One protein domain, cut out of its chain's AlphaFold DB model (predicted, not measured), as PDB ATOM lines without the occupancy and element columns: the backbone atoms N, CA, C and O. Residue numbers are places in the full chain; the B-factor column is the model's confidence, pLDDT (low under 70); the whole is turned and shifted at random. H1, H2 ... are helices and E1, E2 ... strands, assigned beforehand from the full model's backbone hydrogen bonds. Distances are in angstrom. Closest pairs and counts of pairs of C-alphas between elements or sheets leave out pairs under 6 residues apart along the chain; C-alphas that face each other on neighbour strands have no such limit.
ATOM      1  N   ASN A  68      54.041  26.778 -19.966       79.56
ATOM      2  CA  ASN A  68      54.944  27.003 -18.841       79.56
ATOM      3  C   ASN A  68      55.744  25.721 -18.618       79.56
ATOM      4  O   ASN A  68      55.165  24.640 -18.494       79.56
ATOM      5  N   TYR A  69      57.069  25.840 -18.563       72.81
ATOM      6  CA  TYR A  69      57.961  24.720 -18.280       72.81
ATOM      7  C   TYR A  69      58.630  24.911 -16.926       72.81
ATOM      8  O   TYR A  69      59.200  25.963 -16.643       72.81
ATOM      9  N   HIS A  70      58.613  23.859 -16.115       69.75
ATOM     10  CA  HIS A  70      59.313  23.807 -14.839       69.75
ATOM     11  C   HIS A  70      60.333  22.681 -14.885       69.75
ATOM     12  O   HIS A  70      59.971  21.521 -15.085       69.75
ATOM     13  N   GLN A  71      61.612  23.015 -14.718       68.06
ATOM     14  CA  GLN A  71      62.667  22.012 -14.653       68.06
ATOM     15  C   GLN A  71      62.391  21.064 -13.482       68.06
ATOM     16  O   GLN A  71      62.215  21.503 -12.347       68.06
ATOM     17  N   LYS A  72      62.350  19.765 -13.773       67.06
ATOM     18  CA  LYS A  72      62.106  18.711 -12.789       67.06
ATOM     19  C   LYS A  72      63.412  18.074 -12.330       67.06
ATOM     20  O   LYS A  72      63.657  17.985 -11.134       67.06
ATOM     21  N   THR A  73      64.240  17.626 -13.273       64.81
ATOM     22  CA  THR A  73      65.514  16.949 -12.984       64.81
ATOM     23  C   THR A  73      66.545  17.236 -14.063       64.81
ATOM     24  O   THR A  73      66.192  17.367 -15.235       64.81
ATOM     25  N   VAL A  74      67.814  17.257 -13.665       63.69
ATOM     26  CA  VAL A  74      68.982  17.359 -14.544       63.69
ATOM     27  C   VAL A  74      69.922  16.227 -14.149       63.69
ATOM     28  O   VAL A  74      70.456  16.249 -13.046       63.69
ATOM     29  N   ASN A  75      70.092  15.237 -15.021       54.28
ATOM     30  CA  ASN A  75      70.864  14.029 -14.735       54.28
ATOM     31  C   ASN A  75      71.868  13.760 -15.852       54.28
ATOM     32  O   ASN A  75      71.526  13.830 -17.029       54.28
ATOM     33  N   PHE A  76      73.085  13.363 -15.495       57.50
ATOM     34  CA  PHE A  76      74.031  12.801 -16.455       57.50
ATOM     35  C   PHE A  76      73.748  11.309 -16.641       57.50
ATOM     36  O   PHE A  76      73.582  10.566 -15.677       57.50
ATOM     37  N   THR A  77      73.678  10.871 -17.893       56.91
ATOM     38  CA  THR A  77      73.498   9.472 -18.288       56.91
ATOM     39  C   THR A  77      74.707   9.015 -19.100       56.91
ATOM     40  O   THR A  77      75.481   9.840 -19.585       56.91
ATOM     41  N   SER A  78      74.844   7.708 -19.331       54.84
ATOM     42  CA  SER A  78      75.861   7.182 -20.255       54.84
ATOM     43  C   SER A  78      75.714   7.706 -21.690       54.84
ATOM     44  O   SER A  78      76.663   7.621 -22.461       54.84
ATOM     45  N   LYS A  79      74.541   8.256 -22.040       60.25
ATOM     46  CA  LYS A  79      74.240   8.874 -23.337       60.25
ATOM     47  C   LYS A  79      74.358  10.407 -23.334       60.25
ATOM     48  O   LYS A  79      74.130  11.017 -24.368       60.25
ATOM     49  N   GLY A  80      74.688  11.036 -22.202       56.59
ATOM     50  CA  GLY A  80      74.809  12.495 -22.077       56.59
ATOM     51  C   GLY A  80      73.870  13.122 -21.041       56.59
ATOM     52  O   GLY A  80      73.318  12.433 -20.180       56.59
ATOM     53  N   LEU A  81      73.717  14.447 -21.106       60.84
ATOM     54  CA  LEU A  81      72.898  15.237 -20.183       60.84
ATOM     55  C   LEU A  81      71.402  15.097 -20.503       60.84
ATOM     56  O   LEU A  81      70.944  15.495 -21.569       60.84
ATOM     57  N   LEU A  82      70.629  14.591 -19.547       64.81
ATOM     58  CA  LEU A  82      69.175  14.526 -19.598       64.81
ATOM     59  C   LEU A  82      68.574  15.637 -18.736       64.81
ATOM     60  O   LEU A  82      68.804  15.681 -17.527       64.81
ATOM     61  N   VAL A  83      67.727  16.473 -19.334       66.69
ATOM     62  CA  VAL A  83      66.908  17.442 -18.597       66.69
ATOM     63  C   VAL A  83      65.435  17.128 -18.799       66.69
ATOM     64  O   VAL A  83      64.954  17.064 -19.928       66.69
ATOM     65  N   ALA A  84      64.713  16.931 -17.698       67.69
ATOM     66  CA  ALA A  84      63.280  16.669 -17.716       67.69
ATOM     67  C   ALA A  84      62.503  17.877 -17.190       67.69
ATOM     68  O   ALA A  84      62.903  18.497 -16.202       67.69
ATOM     69  N   TYR A  85      61.355  18.157 -17.809       70.75
ATOM     70  CA  TYR A  85      60.479  19.273 -17.460       70.75
ATOM     71  C   TYR A  85      59.067  18.786 -17.129       70.75
ATOM     72  O   TYR A  85      58.547  17.861 -17.756       70.75
ATOM     73  N   CYS A  86      58.428  19.452 -16.174       69.75
ATOM     74  CA  CYS A  86      56.976  19.505 -16.066       69.75
ATOM     75  C   CYS A  86      56.458  20.605 -17.000       69.75
ATOM     76  O   CYS A  86      57.107  21.641 -17.142       69.75
ATOM     77  N   ALA A  87      55.302  20.385 -17.624       73.12
ATOM     78  CA  ALA A  87      54.701  21.338 -18.548       73.12
ATOM     79  C   ALA A  87      53.251  21.642 -18.160       73.12
ATOM     80  O   ALA A  87      52.498  20.743 -17.778       73.12
ATOM     81  N   GLU A  88      52.852  22.895 -18.324       77.31
ATOM     82  CA  GLU A  88      51.471  23.357 -18.199       77.31
ATOM     83  C   GLU A  88      51.092  24.137 -19.456       77.31
ATOM     84  O   GLU A  88      51.918  24.876 -19.986       77.31
ATOM     85  N   ILE A  89      49.862  23.982 -19.945       80.56
ATOM     86  CA  ILE A  89      49.350  24.734 -21.097       80.56
ATOM     87  C   ILE A  89      48.503  25.918 -20.623       80.56
ATOM     88  O   ILE A  89      47.614  25.755 -19.784       80.56
ATOM     89  N   ASN A  90      48.758  27.097 -21.185       84.06
ATOM     90  CA  ASN A  90      47.973  28.310 -20.976       84.06
ATOM     91  C   ASN A  90      46.852  28.386 -22.029       84.06
ATOM     92  O   ASN A  90      47.042  28.910 -23.132       84.06
ATOM     93  N   SER A  91      45.679  27.860 -21.671       81.06
ATOM     94  CA  SER A  91      44.480  27.756 -22.513       81.06
ATOM     95  C   SER A  91      43.331  28.568 -21.916       81.06
ATOM     96  O   SER A  91      42.898  28.297 -20.795       81.06
ATOM     97  N   ARG A  92      42.793  29.534 -22.675       74.06
ATOM     98  CA  ARG A  92      41.562  30.292 -22.345       74.06
ATOM     99  C   ARG A  92      41.493  30.746 -20.881       74.06
ATOM    100  O   ARG A  92      40.600  30.337 -20.134       74.06
ATOM    101  N   ASP A  93      42.484  31.539 -20.485       74.75
ATOM    102  CA  ASP A  93      42.641  32.113 -19.139       74.75
ATOM    103  C   ASP A  93      42.843  31.088 -18.011       74.75
ATOM    104  O   ASP A  93      42.740  31.415 -16.828       74.75
ATOM    105  N   LYS A  94      43.142  29.831 -18.358       78.81
ATOM    106  CA  LYS A  94      43.456  28.767 -17.406       78.81
ATOM    107  C   LYS A  94      44.799  28.141 -17.726       78.81
ATOM    108  O   LYS A  94      45.141  27.896 -18.880       78.81
ATOM    109  N   THR A  95      45.513  27.794 -16.669       77.00
ATOM    110  CA  THR A  95      46.723  26.985 -16.747       77.00
ATOM    111  C   THR A  95      46.359  25.554 -16.378       77.00
ATOM    112  O   THR A  95      45.763  25.305 -15.330       77.00
ATOM    113  N   ILE A  96      46.632  24.618 -17.286       74.50
ATOM    114  CA  ILE A  96      46.246  23.212 -17.141       74.50
ATOM    115  C   ILE A  96      47.520  22.361 -17.155       74.50
ATOM    116  O   ILE A  96      48.277  22.441 -18.125       74.50
ATOM    117  N   PRO A  97      47.765  21.521 -16.135       70.19
ATOM    118  CA  PRO A  97      48.925  20.643 -16.137       70.19
ATOM    119  C   PRO A  97      48.829  19.623 -17.276       70.19
ATOM    120  O   PRO A  97      47.788  18.994 -17.491       70.19
ATOM    121  N   VAL A  98      49.930  19.436 -18.000       66.62
ATOM    122  CA  VAL A  98      50.045  18.398 -19.024       66.62
ATOM    123  C   VAL A  98      50.438  17.096 -18.339       66.62
ATOM    124  O   VAL A  98      51.456  17.018 -17.652       66.62
ATOM    125  N   ALA A  99      49.633  16.050 -18.530       62.59
ATOM    126  CA  ALA A  99      49.930  14.741 -17.963       62.59
ATOM    127  C   ALA A  99      51.290  14.222 -18.459       62.59
ATOM    128  O   ALA A  99      51.582  14.263 -19.656       62.59
ATOM    129  N   GLY A 100      52.103  13.698 -17.542       53.78
ATOM    130  CA  GLY A 100      53.348  13.024 -17.897       53.78
ATOM    131  C   GLY A 100      53.099  11.828 -18.822       53.78
ATOM    132  O   GLY A 100      52.021  11.234 -18.825       53.78
ATOM    133  N   GLY A 101      54.103  11.478 -19.616       53.16
ATOM    134  CA  GLY A 101      54.066  10.317 -20.493       53.16
ATOM    135  C   GLY A 101      55.454   9.701 -20.621       53.16
ATOM    136  O   GLY A 101      56.436  10.337 -20.228       53.16
ATOM    137  N   PRO A 102      55.549   8.470 -21.145       51.22
ATOM    138  CA  PRO A 102      56.838   7.872 -21.451       51.22
ATOM    139  C   PRO A 102      57.612   8.773 -22.419       51.22
ATOM    140  O   PRO A 102      57.041   9.309 -23.373       51.22
ATOM    141  N   SER A 103      58.907   8.950 -22.153       51.34
ATOM    142  CA  SER A 103      59.787   9.646 -23.087       51.34
ATOM    143  C   SER A 103      59.871   8.832 -24.377       51.34
ATOM    144  O   SER A 103      60.109   7.622 -24.304       51.34
ATOM    145  N   PRO A 104      59.710   9.458 -25.550       56.12
ATOM    146  CA  PRO A 104      60.081   8.830 -26.806       56.12
ATOM    147  C   PRO A 104      61.561   8.406 -26.786       56.12
ATOM    148  O   PRO A 104      62.352   8.984 -26.024       56.12
ATOM    149  N   PRO A 105      61.942   7.406 -27.597       59.56
ATOM    150  CA  PRO A 105      63.339   7.035 -27.760       59.56
ATOM    151  C   PRO A 105      64.147   8.235 -28.261       59.56
ATOM    152  O   PRO A 105      63.719   8.960 -29.158       59.56
ATOM    153  N   ILE A 106      65.313   8.439 -27.651       58.59
ATOM    154  CA  ILE A 106      66.271   9.465 -28.067       58.59
ATOM    155  C   ILE A 106      66.965   8.949 -29.338       58.59
ATOM    156  O   ILE A 106      67.440   7.809 -29.308       58.59
ATOM    157  N   PRO A 107      67.021   9.728 -30.434       58.91
ATOM    158  CA  PRO A 107      67.751   9.324 -31.634       58.91
ATOM    159  C   PRO A 107      69.233   9.081 -31.310       58.91
ATOM    160  O   PRO A 107      69.815   9.819 -30.520       58.91
ATOM    161  N   GLU A 108      69.836   8.042 -31.890       56.06
ATOM    162  CA  GLU A 108      71.216   7.645 -31.550       56.06
ATOM    163  C   GLU A 108      72.280   8.552 -32.189       56.06
ATOM    164  O   GLU A 108      73.353   8.714 -31.616       56.06
ATOM    165  N   ASP A 109      71.951   9.208 -33.308       59.31
ATOM    166  CA  ASP A 109      72.903   9.950 -34.151       59.31
ATOM    167  C   ASP A 109      72.754  11.481 -34.059       59.31
ATOM    168  O   ASP A 109      72.960  12.195 -35.040       59.31
ATOM    169  N   VAL A 110      72.338  12.012 -32.905       53.00
ATOM    170  CA  VAL A 110      72.168  13.465 -32.721       53.00
ATOM    171  C   VAL A 110      72.890  13.971 -31.480       53.00
ATOM    172  O   VAL A 110      72.675  13.474 -30.377       53.00
ATOM    173  N   ASP A 111      73.699  15.018 -31.657       47.03
ATOM    174  CA  ASP A 111      74.447  15.656 -30.563       47.03
ATOM    175  C   ASP A 111      73.516  16.332 -29.545       47.03
ATOM    176  O   ASP A 111      73.795  16.376 -28.348       47.03
ATOM    177  N   VAL A 112      72.385  16.863 -30.022       53.56
ATOM    178  CA  VAL A 112      71.349  17.500 -29.205       53.56
ATOM    179  C   VAL A 112      69.982  17.136 -29.771       53.56
ATOM    180  O   VAL A 112      69.737  17.278 -30.968       53.56
ATOM    181  N   SER A 113      69.060  16.711 -28.905       59.19
ATOM    182  CA  SER A 113      67.660  16.494 -29.273       59.19
ATOM    183  C   SER A 113      66.712  17.162 -28.285       59.19
ATOM    184  O   SER A 113      66.934  17.158 -27.074       59.19
ATOM    185  N   LEU A 114      65.626  17.726 -28.815       63.91
ATOM    186  CA  LEU A 114      64.458  18.113 -28.037       63.91
ATOM    187  C   LEU A 114      63.341  17.130 -28.356       63.91
ATOM    188  O   LEU A 114      62.881  17.045 -29.494       63.91
ATOM    189  N   VAL A 115      62.885  16.414 -27.337       66.62
ATOM    190  CA  VAL A 115      61.818  15.432 -27.480       66.62
ATOM    191  C   VAL A 115      60.607  15.904 -26.686       66.62
ATOM    192  O   VAL A 115      60.639  15.989 -25.459       66.62
ATOM    193  N   LEU A 116      59.522  16.217 -27.393       65.62
ATOM    194  CA  LEU A 116      58.248  16.558 -26.769       65.62
ATOM    195  C   LEU A 116      57.459  15.281 -26.476       65.62
ATOM    196  O   LEU A 116      57.385  14.373 -27.304       65.62
ATOM    197  N   SER A 117      56.836  15.213 -25.300       67.25
ATOM    198  CA  SER A 117      55.977  14.077 -24.968       67.25
ATOM    199  C   SER A 117      54.723  14.064 -25.846       67.25
ATOM    200  O   SER A 117      54.190  15.109 -26.234       67.25
ATOM    201  N   SER A 118      54.185  12.870 -26.104       67.94
ATOM    202  CA  SER A 118      52.911  12.716 -26.821       67.94
ATOM    203  C   SER A 118      51.754  13.447 -26.126       67.94
ATOM    204  O   SER A 118      50.818  13.892 -26.789       67.94
ATOM    205  N   SER A 119      51.836  13.641 -24.806       68.12
ATOM    206  CA  SER A 119      50.873  14.412 -24.021       68.12
ATOM    207  C   SER A 119      50.885  15.910 -24.328       68.12
ATOM    208  O   SER A 119      49.815  16.514 -24.341       68.12
ATOM    209  N   ILE A 120      52.049  16.513 -24.609       75.00
ATOM    210  CA  ILE A 120      52.139  17.921 -25.047       75.00
ATOM    211  C   ILE A 120      51.418  18.088 -26.383       75.00
ATOM    212  O   ILE A 120      50.575  18.970 -26.536       75.00
ATOM    213  N   VAL A 121      51.687  17.183 -27.326       78.19
ATOM    214  CA  VAL A 121      51.024  17.166 -28.634       78.19
ATOM    215  C   VAL A 121      49.513  16.977 -28.477       78.19
ATOM    216  O   VAL A 121      48.726  17.701 -29.083       78.19
ATOM    217  N   LYS A 122      49.085  16.059 -27.602       76.44
ATOM    218  CA  LYS A 122      47.664  15.830 -27.312       76.44
ATOM    219  C   LYS A 122      46.991  17.068 -26.727       76.44
ATOM    220  O   LYS A 122      45.863  17.379 -27.114       76.44
ATOM    221  N   ALA A 123      47.656  17.754 -25.797       76.25
ATOM    222  CA  ALA A 123      47.154  18.982 -25.191       76.25
ATOM    223  C   ALA A 123      46.972  20.077 -26.249       76.25
ATOM    224  O   ALA A 123      45.888  20.651 -26.331       76.25
ATOM    225  N   LEU A 124      47.970  20.272 -27.118       82.62
ATOM    226  CA  LEU A 124      47.916  21.213 -28.236       82.62
ATOM    227  C   LEU A 124      46.742  20.914 -29.183       82.62
ATOM    228  O   LEU A 124      45.913  21.784 -29.430       82.62
ATOM    229  N   VAL A 125      46.628  19.674 -29.673       83.19
ATOM    230  CA  VAL A 125      45.551  19.270 -30.599       83.19
ATOM    231  C   VAL A 125      44.173  19.435 -29.956       83.19
ATOM    232  O   VAL A 125      43.227  19.888 -30.600       83.19
ATOM    233  N   THR A 126      44.053  19.100 -28.670       83.19
ATOM    234  CA  THR A 126      42.802  19.268 -27.921       83.19
ATOM    235  C   THR A 126      42.423  20.740 -27.791       83.19
ATOM    236  O   THR A 126      41.246  21.076 -27.926       83.19
ATOM    237  N   ASP A 127      43.389  21.617 -27.522       84.62
ATOM    238  CA  ASP A 127      43.134  23.044 -27.341       84.62
ATOM    239  C   ASP A 127      42.729  23.722 -28.656       84.62
ATOM    240  O   ASP A 127      41.662  24.338 -28.749       84.62
ATOM    241  N   VAL A 128      43.492  23.456 -29.719       86.38
ATOM    242  CA  VAL A 128      43.179  23.881 -31.089       86.38
ATOM    243  C   VAL A 128      41.795  23.378 -31.516       86.38
ATOM    244  O   VAL A 128      40.989  24.147 -32.042       86.38
ATOM    245  N   GLY A 129      41.473  22.110 -31.241       84.75
ATOM    246  CA  GLY A 129      40.164  21.525 -31.542       84.75
ATOM    247  C   GLY A 129      39.014  22.169 -30.758       84.75
ATOM    248  O   GLY A 129      37.930  22.397 -31.292       84.75
ATOM    249  N   LYS A 130      39.224  22.537 -29.492       83.25
ATOM    250  CA  LYS A 130      38.214  23.307 -28.758       83.25
ATOM    251  C   LYS A 130      38.010  24.676 -29.405       83.25
ATOM    252  O   LYS A 130      36.877  25.161 -29.436       83.25
ATOM    253  N   GLU A 131      39.075  25.351 -29.849       85.38
ATOM    254  CA  GLU A 131      39.015  26.702 -30.444       85.38
ATOM    255  C   GLU A 131      38.493  26.742 -31.879       85.38
ATOM    256  O   GLU A 131      38.040  27.797 -32.339       85.38
ATOM    257  N   SER A 132      38.486  25.596 -32.556       83.50
ATOM    258  CA  SER A 132      37.894  25.446 -33.881       83.50
ATOM    259  C   SER A 132      36.369  25.315 -33.866       83.50
ATOM    260  O   SER A 132      35.755  25.414 -34.926       83.50
ATOM    261  N   SER A 133      35.738  25.166 -32.693       85.12
ATOM    262  CA  SER A 133      34.274  25.237 -32.575       85.12
ATOM    263  C   SER A 133      33.771  26.620 -33.018       85.12
ATOM    264  O   SER A 133      34.309  27.651 -32.608       85.12
ATOM    265  N   VAL A 134      32.743  26.648 -33.870       84.00
ATOM    266  CA  VAL A 134      32.214  27.871 -34.502       84.00
ATOM    267  C   VAL A 134      30.783  28.095 -34.037       84.00
ATOM    268  O   VAL A 134      29.987  27.162 -33.997       84.00
ATOM    269  N   LYS A 135      30.434  29.344 -33.735       86.81
ATOM    270  CA  LYS A 135      29.052  29.775 -33.517       86.81
ATOM    271  C   LYS A 135      28.746  30.936 -34.458       86.81
ATOM    272  O   LYS A 135      29.488  31.916 -34.470       86.81
ATOM    273  N   SER A 136      27.674  30.829 -35.234       81.75
ATOM    274  CA  SER A 136      27.161  31.882 -36.113       81.75
ATOM    275  C   SER A 136      25.661  32.098 -35.880       81.75
ATOM    276  O   SER A 136      25.060  31.489 -34.991       81.75
ATOM    277  N   LYS A 137      25.054  32.990 -36.673       79.75
ATOM    278  CA  LYS A 137      23.593  33.147 -36.724       79.75
ATOM    279  C   LYS A 137      22.896  31.909 -37.301       79.75
ATOM    280  O   LYS A 137      21.764  31.647 -36.923       79.75
ATOM    281  N   GLU A 138      23.560  31.179 -38.200       79.50
ATOM    282  CA  GLU A 138      22.986  30.012 -38.884       79.50
ATOM    283  C   GLU A 138      23.072  28.736 -38.036       79.50
ATOM    284  O   GLU A 138      22.253  27.843 -38.197       79.50
ATOM    285  N   GLY A 139      24.035  28.636 -37.114       86.56
ATOM    286  CA  GLY A 139      24.186  27.461 -36.261       86.56
ATOM    287  C   GLY A 139      25.450  27.472 -35.407       86.56
ATOM    288  O   GLY A 139      26.265  28.393 -35.441       86.56
ATOM    289  N   GLU A 140      25.614  26.426 -34.611       92.06
ATOM    290  CA  GLU A 140      26.780  26.177 -33.772       92.06
ATOM    291  C   GLU A 140      27.338  24.788 -34.079       92.06
ATOM    292  O   GLU A 140      26.604  23.806 -34.025       92.06
ATOM    293  N   ILE A 141      28.641  24.691 -34.335       90.31
ATOM    294  CA  ILE A 141      29.358  23.419 -34.401       90.31
ATOM    295  C   ILE A 141      30.220  23.245 -33.157       90.31
ATOM    296  O   ILE A 141      31.055  24.090 -32.825       90.31
ATOM    297  N   LYS A 142      30.000  22.131 -32.459       88.75
ATOM    298  CA  LYS A 142      30.718  21.765 -31.239       88.75
ATOM    299  C   LYS A 142      31.515  20.496 -31.462       88.75
ATOM    300  O   LYS A 142      30.939  19.440 -31.728       88.75
ATOM    301  N   LEU A 143      32.829  20.609 -31.293       87.31
ATOM    302  CA  LEU A 143      33.729  19.466 -31.341       87.31
ATOM    303  C   LEU A 143      33.498  18.573 -30.117       87.31
ATOM    304  O   LEU A 143      33.527  19.040 -28.978       87.31
ATOM    305  N   LYS A 144      33.257  17.283 -30.355       84.62
ATOM    306  CA  LYS A 144      33.123  16.264 -29.305       84.62
ATOM    307  C   LYS A 144      34.414  15.504 -29.089       84.62
ATOM    308  O   LYS A 144      34.797  15.250 -27.952       84.62
ATOM    309  N   MET A 145      35.049  15.110 -30.184       83.62
ATOM    310  CA  MET A 145      36.228  14.264 -30.152       83.62
ATOM    311  C   MET A 145      37.137  14.598 -31.322       83.62
ATOM    312  O   MET A 145      36.674  14.863 -32.431       83.62
ATOM    313  N   ILE A 146      38.433  14.540 -31.053       83.75
ATOM    314  CA  ILE A 146      39.484  14.593 -32.053       83.75
ATOM    315  C   ILE A 146      40.453  13.449 -31.773       83.75
ATOM    316  O   ILE A 146      40.935  13.292 -30.649       83.75
ATOM    317  N   SER A 147      40.710  12.630 -32.783       83.06
ATOM    318  CA  SER A 147      41.845  11.713 -32.800       83.06
ATOM    319  C   SER A 147      42.797  12.131 -33.909       83.06
ATOM    320  O   SER A 147      42.398  12.795 -34.866       83.06
ATOM    321  N   TYR A 148      44.076  11.798 -33.745       82.12
ATOM    322  CA  TYR A 148      45.106  12.234 -34.670       82.12
ATOM    323  C   TYR A 148      46.172  11.168 -34.883       82.12
ATOM    324  O   TYR A 148      46.469  10.371 -33.990       82.12
ATOM    325  N   LYS A 149      46.769  11.204 -36.071       80.06
ATOM    326  CA  LYS A 149      47.982  10.480 -36.431       80.06
ATOM    327  C   LYS A 149      48.973  11.481 -37.010       80.06
ATOM    328  O   LYS A 149      48.580  12.350 -37.783       80.06
ATOM    329  N   LEU A 150      50.234  11.360 -36.614       74.12
ATOM    330  CA  LEU A 150      51.317  12.226 -37.070       74.12
ATOM    331  C   LEU A 150      52.400  11.380 -37.722       74.12
ATOM    332  O   LEU A 150      52.741  10.311 -37.215       74.12
ATOM    333  N   ASP A 151      52.934  11.893 -38.819       72.88
ATOM    334  CA  ASP A 151      54.220  11.504 -39.380       72.88
ATOM    335  C   ASP A 151      55.102  12.757 -39.545       72.88
ATOM    336  O   ASP A 151      54.749  13.835 -39.054       72.88
ATOM    337  N   ASN A 152      56.265  12.613 -40.187       68.94
ATOM    338  CA  ASN A 152      57.272  13.672 -40.283       68.94
ATOM    339  C   ASN A 152      56.746  14.977 -40.895       68.94
ATOM    340  O   ASN A 152      57.194  16.043 -40.487       68.94
ATOM    341  N   GLU A 153      55.810  14.907 -41.843       74.44
ATOM    342  CA  GLU A 153      55.355  16.077 -42.611       74.44
ATOM    343  C   GLU A 153      53.832  16.211 -42.652       74.44
ATOM    344  O   GLU A 153      53.303  17.224 -43.119       74.44
ATOM    345  N   ARG A 154      53.097  15.193 -42.196       79.88
ATOM    346  CA  ARG A 154      51.641  15.140 -42.270       79.88
ATOM    347  C   ARG A 154      51.000  14.853 -40.927       79.88
ATOM    348  O   ARG A 154      51.519  14.140 -40.068       79.88
ATOM    349  N   ALA A 155      49.816  15.427 -40.775       82.94
ATOM    350  CA  ALA A 155      48.911  15.167 -39.677       82.94
ATOM    351  C   ALA A 155      47.547  14.783 -40.244       82.94
ATOM    352  O   ALA A 155      46.970  15.532 -41.028       82.94
ATOM    353  N   GLN A 156      47.025  13.637 -39.825       86.44
ATOM    354  CA  GLN A 156      45.663  13.221 -40.141       86.44
ATOM    355  C   GLN A 156      44.810  13.362 -38.894       86.44
ATOM    356  O   GLN A 156      45.154  12.816 -37.842       86.44
ATOM    357  N   LEU A 157      43.701  14.082 -39.001       87.88
ATOM    358  CA  LEU A 157      42.770  14.323 -37.909       87.88
ATOM    359  C   LEU A 157      41.423  13.694 -38.244       87.88
ATOM    360  O   LEU A 157      40.870  13.932 -39.313       87.88
ATOM    361  N   ASN A 158      40.869  12.938 -37.302       91.12
ATOM    362  CA  ASN A 158      39.492  12.471 -37.370       91.12
ATOM    363  C   ASN A 158      38.671  13.204 -36.303       91.12
ATOM    364  O   ASN A 158      38.881  13.039 -35.097       91.12
ATOM    365  N   ILE A 159      37.761  14.055 -36.765       90.56
ATOM    366  CA  ILE A 159      37.019  15.012 -35.948       90.56
ATOM    367  C   ILE A 159      35.547  14.630 -35.941       90.56
ATOM    368  O   ILE A 159      34.920  14.543 -36.992       90.56
ATOM    369  N   HIS A 160      34.984  14.470 -34.748       93.31
ATOM    370  CA  HIS A 160      33.557  14.240 -34.555       93.31
ATOM    371  C   HIS A 160      32.918  15.459 -33.898       93.31
ATOM    372  O   HIS A 160      33.334  15.869 -32.808       93.31
ATOM    373  N   SER A 161      31.878  15.992 -34.534       93.19
ATOM    374  CA  SER A 161      31.209  17.224 -34.120       93.19
ATOM    375  C   SER A 161      29.688  17.117 -34.217       93.19
ATOM    376  O   SER A 161      29.146  16.440 -35.090       93.19
ATOM    377  N   ASP A 162      28.992  17.827 -33.328       94.56
ATOM    378  CA  ASP A 162      27.549  18.057 -33.433       94.56
ATOM    379  C   ASP A 162      27.293  19.450 -34.021       94.56
ATOM    380  O   ASP A 162      27.961  20.414 -33.635       94.56
ATOM    381  N   VAL A 163      26.278  19.564 -34.876       94.12
ATOM    382  CA  VAL A 163      25.730  20.846 -35.332       94.12
ATOM    383  C   VAL A 163      24.417  21.104 -34.611       94.12
ATOM    384  O   VAL A 163      23.571  20.212 -34.488       94.12
ATOM    385  N   LYS A 164      24.268  22.325 -34.106       93.69
ATOM    386  CA  LYS A 164      23.066  22.804 -33.442       93.69
ATOM    387  C   LYS A 164      22.512  24.031 -34.141       93.69
ATOM    388  O   LYS A 164      23.234  25.000 -34.348       93.69
ATOM    389  N   GLU A 165      21.214  24.032 -34.379       91.75
ATOM    390  CA  GLU A 165      20.458  25.182 -34.867       91.75
ATOM    391  C   GLU A 165      19.468  25.575 -33.771       91.75
ATOM    392  O   GLU A 165      18.771  24.725 -33.215       91.75
ATOM    393  N   ASN A 166      19.466  26.850 -33.370       87.00
ATOM    394  CA  ASN A 166      18.648  27.345 -32.252       87.00
ATOM    395  C   ASN A 166      18.788  26.513 -30.956       87.00
ATOM    396  O   ASN A 166      17.842  26.336 -30.195       87.00
ATOM    397  N   GLY A 167      19.988  25.976 -30.706       85.19
ATOM    398  CA  GLY A 167      20.297  25.154 -29.530       85.19
ATOM    399  C   GLY A 167      19.894  23.677 -29.637       85.19
ATOM    400  O   GLY A 167      20.332  22.878 -28.801       85.19
ATOM    401  N   VAL A 168      19.151  23.288 -30.674       91.00
ATOM    402  CA  VAL A 168      18.733  21.905 -30.936       91.00
ATOM    403  C   VAL A 168      19.740  21.240 -31.863       91.00
ATOM    404  O   VAL A 168      20.162  21.835 -32.847       91.00
ATOM    405  N   LYS A 169      20.150  20.006 -31.558       93.31
ATOM    406  CA  LYS A 169      21.039  19.237 -32.434       93.31
ATOM    407  C   LYS A 169      20.294  18.850 -33.713       93.31
ATOM    408  O   LYS A 169      19.295  18.145 -33.628       93.31
ATOM    409  N   THR A 170      20.818  19.257 -34.862       94.75
ATOM    410  CA  THR A 170      20.207  19.009 -36.177       94.75
ATOM    411  C   THR A 170      21.038  18.099 -37.072       94.75
ATOM    412  O   THR A 170      20.475  17.435 -37.938       94.75
ATOM    413  N   ALA A 171      22.353  18.011 -36.847       95.62
ATOM    414  CA  ALA A 171      23.221  17.108 -37.594       95.62
ATOM    415  C   ALA A 171      24.449  16.657 -36.791       95.62
ATOM    416  O   ALA A 171      24.813  17.231 -35.757       95.62
ATOM    417  N   THR A 172      25.112  15.624 -37.299       96.12
ATOM    418  CA  THR A 172      26.469  15.221 -36.918       96.12
ATOM    419  C   THR A 172      27.399  15.298 -38.109       96.12
ATOM    420  O   THR A 172      27.002  14.984 -39.229       96.12
ATOM    421  N   ILE A 173      28.647  15.677 -37.846       95.25
ATOM    422  CA  ILE A 173      29.710  15.700 -38.844       95.25
ATOM    423  C   ILE A 173      30.872  14.855 -38.334       95.25
ATOM    424  O   ILE A 173      31.404  15.117 -37.253       95.25
ATOM    425  N   THR A 174      31.297  13.895 -39.149       95.81
ATOM    426  CA  THR A 174      32.602  13.244 -39.024       95.81
ATOM    427  C   THR A 174      33.493  13.772 -40.136       95.81
ATOM    428  O   THR A 174      33.139  13.667 -41.308       95.81
ATOM    429  N   SER A 175      34.622  14.380 -39.777       94.50
ATOM    430  CA  SER A 175      35.570  14.948 -40.739       94.50
ATOM    431  C   SER A 175      36.896  14.211 -40.690       94.50
ATOM    432  O   SER A 175      37.475  14.081 -39.611       94.50
ATOM    433  N   LEU A 176      37.386  13.789 -41.852       95.81
ATOM    434  CA  LEU A 176      38.765  13.358 -42.039       95.81
ATOM    435  C   LEU A 176      39.533  14.530 -42.647       95.81
ATOM    436  O   LEU A 176      39.179  15.007 -43.722       95.81
ATOM    437  N   VAL A 177      40.528  15.042 -41.929       92.44
ATOM    438  CA  VAL A 177      41.288  16.230 -42.326       92.44
ATOM    439  C   VAL A 177      42.756  15.857 -42.433       92.44
ATOM    440  O   VAL A 177      43.363  15.489 -41.426       92.44
ATOM    441  N   ASP A 178      43.323  15.996 -43.627       92.56
ATOM    442  CA  ASP A 178      44.756  15.844 -43.847       92.56
ATOM    443  C   ASP A 178      45.416  17.219 -43.892       92.56
ATOM    444  O   ASP A 178      45.014  18.121 -44.635       92.56
ATOM    445  N   LEU A 179      46.467  17.367 -43.100       87.50
ATOM    446  CA  LEU A 179      47.257  18.579 -42.982       87.50
ATOM    447  C   LEU A 179      48.711  18.267 -43.310       87.50
ATOM    448  O   LEU A 179      49.213  17.204 -42.944       87.50
ATOM    449  N   SER A 180      49.401  19.215 -43.934       83.31
ATOM    450  CA  SER A 180      50.858  19.254 -43.892       83.31
ATOM    451  C   SER A 180      51.307  20.127 -42.733       83.31
ATOM    452  O   SER A 180      50.647  21.109 -42.376       83.31
ATOM    453  N   HIS A 181      52.435  19.766 -42.137       81.06
ATOM    454  CA  HIS A 181      53.078  20.552 -41.100       81.06
ATOM    455  C   HIS A 181      54.584  20.587 -41.328       81.06
ATOM    456  O   HIS A 181      55.183  19.661 -41.868       81.06
ATOM    457  N   GLY A 182      55.184  21.699 -40.932       74.88
ATOM    458  CA  GLY A 182      56.625  21.876 -40.925       74.88
ATOM    459  C   GLY A 182      56.964  22.936 -39.900       74.88
ATOM    460  O   GLY A 182      56.294  23.969 -39.837       74.88
ATOM    461  N   SER A 183      57.953  22.659 -39.057       70.50
ATOM    462  CA  SER A 183      58.351  23.562 -37.982       70.50
ATOM    463  C   SER A 183      59.858  23.569 -37.792       70.50
ATOM    464  O   SER A 183      60.518  22.546 -37.947       70.50
ATOM    465  N   VAL A 184      60.384  24.726 -37.412       63.72
ATOM    466  CA  VAL A 184      61.782  24.936 -37.045       63.72
ATOM    467  C   VAL A 184      61.845  25.613 -35.687       63.72
ATOM    468  O   VAL A 184      60.986  26.425 -35.346       63.72
ATOM    469  N   ILE A 185      62.862  25.293 -34.895       64.44
ATOM    470  CA  ILE A 185      63.112  26.020 -33.651       64.44
ATOM    471  C   ILE A 185      63.925  27.268 -33.989       64.44
ATOM    472  O   ILE A 185      64.962  27.181 -34.642       64.44
ATOM    473  N   SER A 186      63.465  28.430 -33.539       60.31
ATOM    474  CA  SER A 186      64.166  29.700 -33.696       60.31
ATOM    475  C   SER A 186      63.930  30.570 -32.467       60.31
ATOM    476  O   SER A 186      62.795  30.719 -32.020       60.31
ATOM    477  N   ASN A 187      65.007  31.114 -31.895       63.56
ATOM    478  CA  ASN A 187      64.973  32.024 -30.742       63.56
ATOM    479  C   ASN A 187      64.130  31.524 -29.553       63.56
ATOM    480  O   ASN A 187      63.443  32.303 -28.902       63.56
ATOM    481  N   GLY A 188      64.160  30.218 -29.265       63.09
ATOM    482  CA  GLY A 188      63.394  29.642 -28.153       63.09
ATOM    483  C   GLY A 188      61.912  29.379 -28.458       63.09
ATOM    484  O   GLY A 188      61.159  29.043 -27.546       63.09
ATOM    485  N   TYR A 189      61.497  29.458 -29.723       65.75
ATOM    486  CA  TYR A 189      60.131  29.171 -30.169       65.75
ATOM    487  C   TYR A 189      60.098  28.150 -31.300       65.75
ATOM    488  O   TYR A 189      61.038  28.039 -32.085       65.75
ATOM    489  N   LEU A 190      58.986  27.425 -31.396       68.69
ATOM    490  CA  LEU A 190      58.671  26.563 -32.522       68.69
ATOM    491  C   LEU A 190      57.957  27.389 -33.600       68.69
ATOM    492  O   LEU A 190      56.757  27.635 -33.529       68.69
ATOM    493  N   LEU A 191      58.697  27.817 -34.617       67.50
ATOM    494  CA  LEU A 191      58.138  28.506 -35.772       67.50
ATOM    495  C   LEU A 191      57.690  27.473 -36.796       67.50
ATOM    496  O   LEU A 191      58.511  26.835 -37.451       67.50
ATOM    497  N   GLY A 192      56.381  27.308 -36.931       71.50
ATOM    498  CA  GLY A 192      55.810  26.338 -37.850       71.50
ATOM    499  C   GLY A 192      54.646  26.877 -38.649       71.50
ATOM    500  O   GLY A 192      54.034  27.889 -38.300       71.50
ATOM    501  N   ASN A 193      54.348  26.166 -39.729       75.69
ATOM    502  CA  ASN A 193      53.145  26.371 -40.509       75.69
ATOM    503  C   ASN A 193      52.403  25.046 -40.677       75.69
ATOM    504  O   ASN A 193      53.003  23.995 -40.908       75.69
ATOM    505  N   VAL A 194      51.084  25.129 -40.591       83.44
ATOM    506  CA  VAL A 194      50.151  24.044 -40.871       83.44
ATOM    507  C   VAL A 194      49.303  24.461 -42.059       83.44
ATOM    508  O   VAL A 194      48.683  25.525 -42.037       83.44
ATOM    509  N   SER A 195      49.257  23.616 -43.086       89.12
ATOM    510  CA  SER A 195      48.441  23.846 -44.282       89.12
ATOM    511  C   SER A 195      47.442  22.715 -44.479       89.12
ATOM    512  O   SER A 195      47.715  21.562 -44.151       89.12
ATOM    513  N   LEU A 196      46.275  23.045 -45.027       94.06
ATOM    514  CA  LEU A 196      45.269  22.054 -45.394       94.06
ATOM    515  C   LEU A 196      45.679  21.343 -46.685       94.06
ATOM    516  O   LEU A 196      45.924  22.010 -47.688       94.06
ATOM    517  N   LEU A 197      45.707  20.010 -46.670       92.56
ATOM    518  CA  LEU A 197      45.860  19.194 -47.877       92.56
ATOM    519  C   LEU A 197      44.493  18.746 -48.396       92.56
ATOM    520  O   LEU A 197      44.183  18.929 -49.570       92.56
ATOM    521  N   SER A 198      43.668  18.185 -47.513       96.00
ATOM    522  CA  SER A 198      42.326  17.710 -47.840       96.00
ATOM    523  C   SER A 198      41.411  17.786 -46.615       96.00
ATOM    524  O   SER A 198      41.862  17.774 -45.466       96.00
ATOM    525  N   ALA A 199      40.106  17.872 -46.860       96.38
ATOM    526  CA  ALA A 199      39.092  17.678 -45.838       96.38
ATOM    527  C   ALA A 199      37.876  16.986 -46.449       96.38
ATOM    528  O   ALA A 199      37.256  17.505 -47.378       96.38
ATOM    529  N   GLU A 200      37.527  15.832 -45.898       96.44
ATOM    530  CA  GLU A 200      36.343  15.066 -46.266       96.44
ATOM    531  C   GLU A 200      35.343  15.088 -45.116       96.44
ATOM    532  O   GLU A 200      35.711  14.922 -43.952       96.44
ATOM    533  N   HIS A 201      34.064  15.284 -45.437       95.19
ATOM    534  CA  HIS A 201      32.994  15.393 -44.451       95.19
ATOM    535  C   HIS A 201      31.914  14.346 -44.709       95.19
ATOM    536  O   HIS A 201      31.284  14.340 -45.765       95.19
ATOM    537  N   LYS A 202      31.640  13.514 -43.704       96.56
ATOM    538  CA  LYS A 202      30.430  12.694 -43.632       96.56
ATOM    539  C   LYS A 202      29.418  13.403 -42.738       96.56
ATOM    540  O   LYS A 202      29.702  13.644 -41.564       96.56
ATOM    541  N   ILE A 203      28.258  13.744 -43.293       96.81
ATOM    542  CA  ILE A 203      27.213  14.511 -42.608       96.81
ATOM    543  C   ILE A 203      25.957  13.658 -42.498       96.81
ATOM    544  O   ILE A 203      25.529  13.040 -43.471       96.81
ATOM    545  N   GLU A 204      25.363  13.641 -41.310       95.94
ATOM    546  CA  GLU A 204      24.106  12.949 -41.042       95.94
ATOM    547  C   GLU A 204      23.125  13.936 -40.385       95.94
ATOM    548  O   GLU A 204      23.418  14.416 -39.285       95.94
ATOM    549  N   PRO A 205      21.986  14.271 -41.031       94.69
ATOM    550  CA  PRO A 205      21.551  13.833 -42.368       94.69
ATOM    551  C   PRO A 205      22.341  14.513 -43.515       94.69
ATOM    552  O   PRO A 205      22.770  15.658 -43.357       94.69
ATOM    553  N   PRO A 206      22.516  13.853 -44.680       91.19
ATOM    554  CA  PRO A 206      23.417  14.310 -45.751       91.19
ATOM    555  C   PRO A 206      23.006  15.630 -46.424       91.19
ATOM    556  O   PRO A 206      23.865  16.358 -46.926       91.19
ATOM    557  N   ASP A 207      21.718  15.974 -46.392       91.50
ATOM    558  CA  ASP A 207      21.167  17.169 -47.049       91.50
ATOM    559  C   ASP A 207      21.163  18.417 -46.152       91.50
ATOM    560  O   ASP A 207      20.620  19.457 -46.521       91.50
ATOM    561  N   ASN A 208      21.770  18.353 -44.961       92.94
ATOM    562  CA  ASN A 208      21.849  19.514 -44.081       92.94
ATOM    563  C   ASN A 208      22.904  20.523 -44.592       92.94
ATOM    564  O   ASN A 208      24.104  20.385 -44.344       92.94
ATOM    565  N   GLU A 209      22.446  21.558 -45.302       91.69
ATOM    566  CA  GLU A 209      23.296  22.623 -45.860       91.69
ATOM    567  C   GLU A 209      24.010  23.460 -44.787       91.69
ATOM    568  O   GLU A 209      25.174  23.832 -44.959       91.69
ATOM    569  N   VAL A 210      23.365  23.697 -43.638       91.56
ATOM    570  CA  VAL A 210      23.994  24.400 -42.508       91.56
ATOM    571  C   VAL A 210      25.194  23.603 -42.004       91.56
ATOM    572  O   VAL A 210      26.265  24.163 -41.780       91.56
ATOM    573  N   ALA A 211      25.062  22.282 -41.887       92.88
ATOM    574  CA  ALA A 211      26.144  21.404 -41.473       92.88
ATOM    575  C   ALA A 211      27.298  21.392 -42.487       92.88
ATOM    576  O   ALA A 211      28.457  21.456 -42.075       92.88
ATOM    577  N   LYS A 212      27.012  21.390 -43.798       92.06
ATOM    578  CA  LYS A 212      28.049  21.489 -44.845       92.06
ATOM    579  C   LYS A 212      28.878  22.763 -44.692       92.06
ATOM    580  O   LYS A 212      30.109  22.707 -44.704       92.06
ATOM    581  N   GLU A 213      28.214  23.899 -44.504       91.94
ATOM    582  CA  GLU A 213      28.888  25.186 -44.325       91.94
ATOM    583  C   GLU A 213      29.656  25.256 -42.995       91.94
ATOM    584  O   GLU A 213      30.811  25.692 -42.954       91.94
ATOM    585  N   MET A 214      29.071  24.756 -41.902       91.75
ATOM    586  CA  MET A 214      29.743  24.704 -40.601       91.75
ATOM    587  C   MET A 214      30.986  23.808 -40.614       91.75
ATOM    588  O   MET A 214      31.991  24.166 -39.997       91.75
ATOM    589  N   GLY A 215      30.956  22.683 -41.336       92.00
ATOM    590  CA  GLY A 215      32.110  21.799 -41.516       92.00
ATOM    591  C   GLY A 215      33.294  22.516 -42.170       92.00
ATOM    592  O   GLY A 215      34.400  22.503 -41.623       92.00
ATOM    593  N   LYS A 216      33.050  23.241 -43.271       91.75
ATOM    594  CA  LYS A 216      34.079  24.043 -43.963       91.75
ATOM    595  C   LYS A 216      34.669  25.122 -43.055       91.75
ATOM    596  O   LYS A 216      35.890  25.263 -42.957       91.75
ATOM    597  N   ARG A 217      33.810  25.864 -42.346       92.81
ATOM    598  CA  ARG A 217      34.239  26.915 -41.407       92.81
ATOM    599  C   ARG A 217      35.056  26.351 -40.248       92.81
ATOM    600  O   ARG A 217      36.056  26.958 -39.868       92.81
ATOM    601  N   MET A 218      34.666  25.195 -39.711       93.00
ATOM    602  CA  MET A 218      35.405  24.510 -38.649       93.00
ATOM    603  C   MET A 218      36.820  24.146 -39.104       93.00
ATOM    604  O   MET A 218      37.764  24.424 -38.371       93.00
ATOM    605  N   VAL A 219      36.993  23.581 -40.304       92.81
ATOM    606  CA  VAL A 219      38.327  23.228 -40.832       92.81
ATOM    607  C   VAL A 219      39.183  24.470 -41.065       92.81
ATOM    608  O   VAL A 219      40.336  24.509 -40.641       92.81
ATOM    609  N   SER A 220      38.620  25.520 -41.667       92.69
ATOM    610  CA  SER A 220      39.339  26.788 -41.849       92.69
ATOM    611  C   SER A 220      39.803  27.370 -40.507       92.69
ATOM    612  O   SER A 220      40.968  27.744 -40.343       92.69
ATOM    613  N   ARG A 221      38.918  27.362 -39.501       92.50
ATOM    614  CA  ARG A 221      39.239  27.827 -38.150       92.50
ATOM    615  C   ARG A 221      40.265  26.932 -37.461       92.50
ATOM    616  O   ARG A 221      41.138  27.456 -36.785       92.50
ATOM    617  N   LEU A 222      40.202  25.616 -37.653       90.88
ATOM    618  CA  LEU A 222      41.175  24.657 -37.127       90.88
ATOM    619  C   LEU A 222      42.591  24.972 -37.619       90.88
ATOM    620  O   LEU A 222      43.501  25.079 -36.806       90.88
ATOM    621  N   VAL A 223      42.766  25.178 -38.928       89.75
ATOM    622  CA  VAL A 223      44.071  25.502 -39.527       89.75
ATOM    623  C   VAL A 223      44.574  26.863 -39.049       89.75
ATOM    624  O   VAL A 223      45.733  27.001 -38.658       89.75
ATOM    625  N   SER A 224      43.698  27.870 -39.020       90.62
ATOM    626  CA  SER A 224      44.043  29.196 -38.497       90.62
ATOM    627  C   SER A 224      44.491  29.126 -37.032       90.62
ATOM    628  O   SER A 224      45.536  29.677 -36.683       90.62
ATOM    629  N   LYS A 225      43.757  28.388 -36.193       89.94
ATOM    630  CA  LYS A 225      44.070  28.226 -34.773       89.94
ATOM    631  C   LYS A 225      45.310  27.384 -34.523       89.94
ATOM    632  O   LYS A 225      46.076  27.741 -33.634       89.94
ATOM    633  N   ALA A 226      45.563  26.345 -35.314       87.62
ATOM    634  CA  ALA A 226      46.810  25.586 -35.241       87.62
ATOM    635  C   ALA A 226      48.024  26.504 -35.456       87.62
ATOM    636  O   ALA A 226      48.949  26.509 -34.647       87.62
ATOM    637  N   ASN A 227      47.977  27.348 -36.489       83.50
ATOM    638  CA  ASN A 227      49.042  28.308 -36.778       83.50
ATOM    639  C   ASN A 227      49.203  29.378 -35.689       83.50
ATOM    640  O   ASN A 227      50.325  29.739 -35.342       83.50
ATOM    641  N   GLU A 228      48.103  29.870 -35.117       86.50
ATOM    642  CA  GLU A 228      48.147  30.796 -33.978       86.50
ATOM    643  C   GLU A 228      48.818  30.159 -32.749       86.50
ATOM    644  O   GLU A 228      49.641  30.799 -32.098       86.50
ATOM    645  N   HIS A 229      48.517  28.889 -32.456       83.31
ATOM    646  CA  HIS A 229      49.135  28.175 -31.336       83.31
ATOM    647  C   HIS A 229      50.620  27.908 -31.574       83.31
ATOM    648  O   HIS A 229      51.413  28.105 -30.657       83.31
ATOM    649  N   LEU A 230      51.015  27.520 -32.792       79.31
ATOM    650  CA  LEU A 230      52.428  27.322 -33.127       79.31
ATOM    651  C   LEU A 230      53.240  28.602 -32.909       79.31
ATOM    652  O   LEU A 230      54.278  28.555 -32.264       79.31
ATOM    653  N   ARG A 231      52.720  29.771 -33.304       78.44
ATOM    654  CA  ARG A 231      53.388  31.066 -33.056       78.44
ATOM    655  C   ARG A 231      53.603  31.393 -31.575       78.44
ATOM    656  O   ARG A 231      54.461  32.206 -31.255       78.44
ATOM    657  N   ARG A 232      52.817  30.790 -30.680       81.56
ATOM    658  CA  ARG A 232      52.908  30.957 -29.219       81.56
ATOM    659  C   ARG A 232      53.716  29.845 -28.550       81.56
ATOM    660  O   ARG A 232      53.969  29.914 -27.346       81.56
ATOM    661  N   MET A 233      54.079  28.802 -29.294       79.38
ATOM    662  CA  MET A 233      54.718  27.608 -28.761       79.38
ATOM    663  C   MET A 233      56.198  27.876 -28.499       79.38
ATOM    664  O   MET A 233      57.040  27.815 -29.390       79.38
TER     665      MET A 233
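AT A GLANCE: This is residues 68 to 233 of the 261 residues of the protein "vomeromodulin-like isoform X2" of Phascolarctos cinereus (UniProt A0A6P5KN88). A four-stranded antiparallel sheet, E4 to E7, strongly twisted, curls round the long helix H2, and the shorter helix H1 packs beside H2, between edge strand E4 and a second, small sheet. That small sheet, E1 E2 E3, lies toward one end of the long axis, with the turn of its hairpin E1 and E2 at that end; a long stretch without a named element, residues 98 to 117, also reaches toward it. The printed part has 166 residues with two named helices and seven named strands, in the order E1 E2 E3 H1 E4 E5 E6 E7 H2, and its class is mixed, helices and strands. Both sheets are antiparallel, in the orders E4 - E5 - E6 - E7 and E1 - E2 - E3. The whole is only just loose, close to compact, with a radius of gyration of the C-alphas of 18.6 A, and spans 62 by 31 by 27 A.

HOW THE PARTS SIT: The largest sheet is made of E4, residues 140 to 150, E5, residues 154 to 165, E6, residues 168 to 186, and E7, residues 189 to 204. It is a meander, each strand the antiparallel neighbour of the one before, with E4 and E7 as edge strands. In the hairpin E4 and E5, N 147 and O 158 are within hydrogen-bond range at 3.0 A. In E5 and E6, also a hairpin, N 159 and O 175 are 2.9 A apart, and in the hairpin E6 and E7, N 176 and O 200 are 2.9 A apart. From edge to edge the strands' lines turn by 62 degrees. E4 bends by 60 degrees at residue 144, E6 by 78 degrees at residue 171 and E7 by 61 degrees at residue 197. The sheet curls round H2, residues 209 to 232; the closest C-alphas of E7 and H2 are those of Asn 193 and Asn 227, 5.9 A apart. H1, residues 118 to 131, is on this sheet too, over E4 and E5 at a height of 9.2 A, in two layers, that is, with both helices on one face of the sheet. H1 and H2 touch at a steep tilt of 49 degrees, opposite ways, H2 with residues 221 to 229 alone; their closest C-alphas, of Val 128 and Lys 225, are 5.8 A apart. The second sheet, E1, residues 68 to 77, E2, residues 80 to 91, and E3, residues 94 to 97, is also a meander. H1 is on it, over E2 at a height of 10.0 A, while H2 is not on it. In the hairpin E1 and E2, N 75 and O 82 are 2.9 A apart; in the hairpin E2 and E3, N 91 and O 94 are 2.8 A apart. In H1 and H2 every O i to N i+4 pair is within hydrogen-bond range.

IN THESE COORDINATES: E6 is the longest strand, 46.2 A from first to last C-alpha, followed by E7 with 41.0 A, E2 with 34.0 A, E5 with 33.6 A, E4 with 28.4 A and E1 with 25.5 A. H2 is 35.0 A long and H1 20.0 A. E1 begins with C-alpha 68 at (54.944, 27.003, -18.841), E4 with C-alpha 140 at (26.780, 26.177, -33.772), and H2 ends with C-alpha 232 at (52.908, 30.957, -29.219).

THE WHOLE: The C-alphas of Ser 78 and Asn 166 are the two farthest apart, 61.8 A. The printed part has no cut. The link from E3 to H1, 20 residues, is long. The mean pLDDT of the printed part is 79.1, and residues 70 to 84, 86, 98 to 119, 152 and 184 to 191 are under 70.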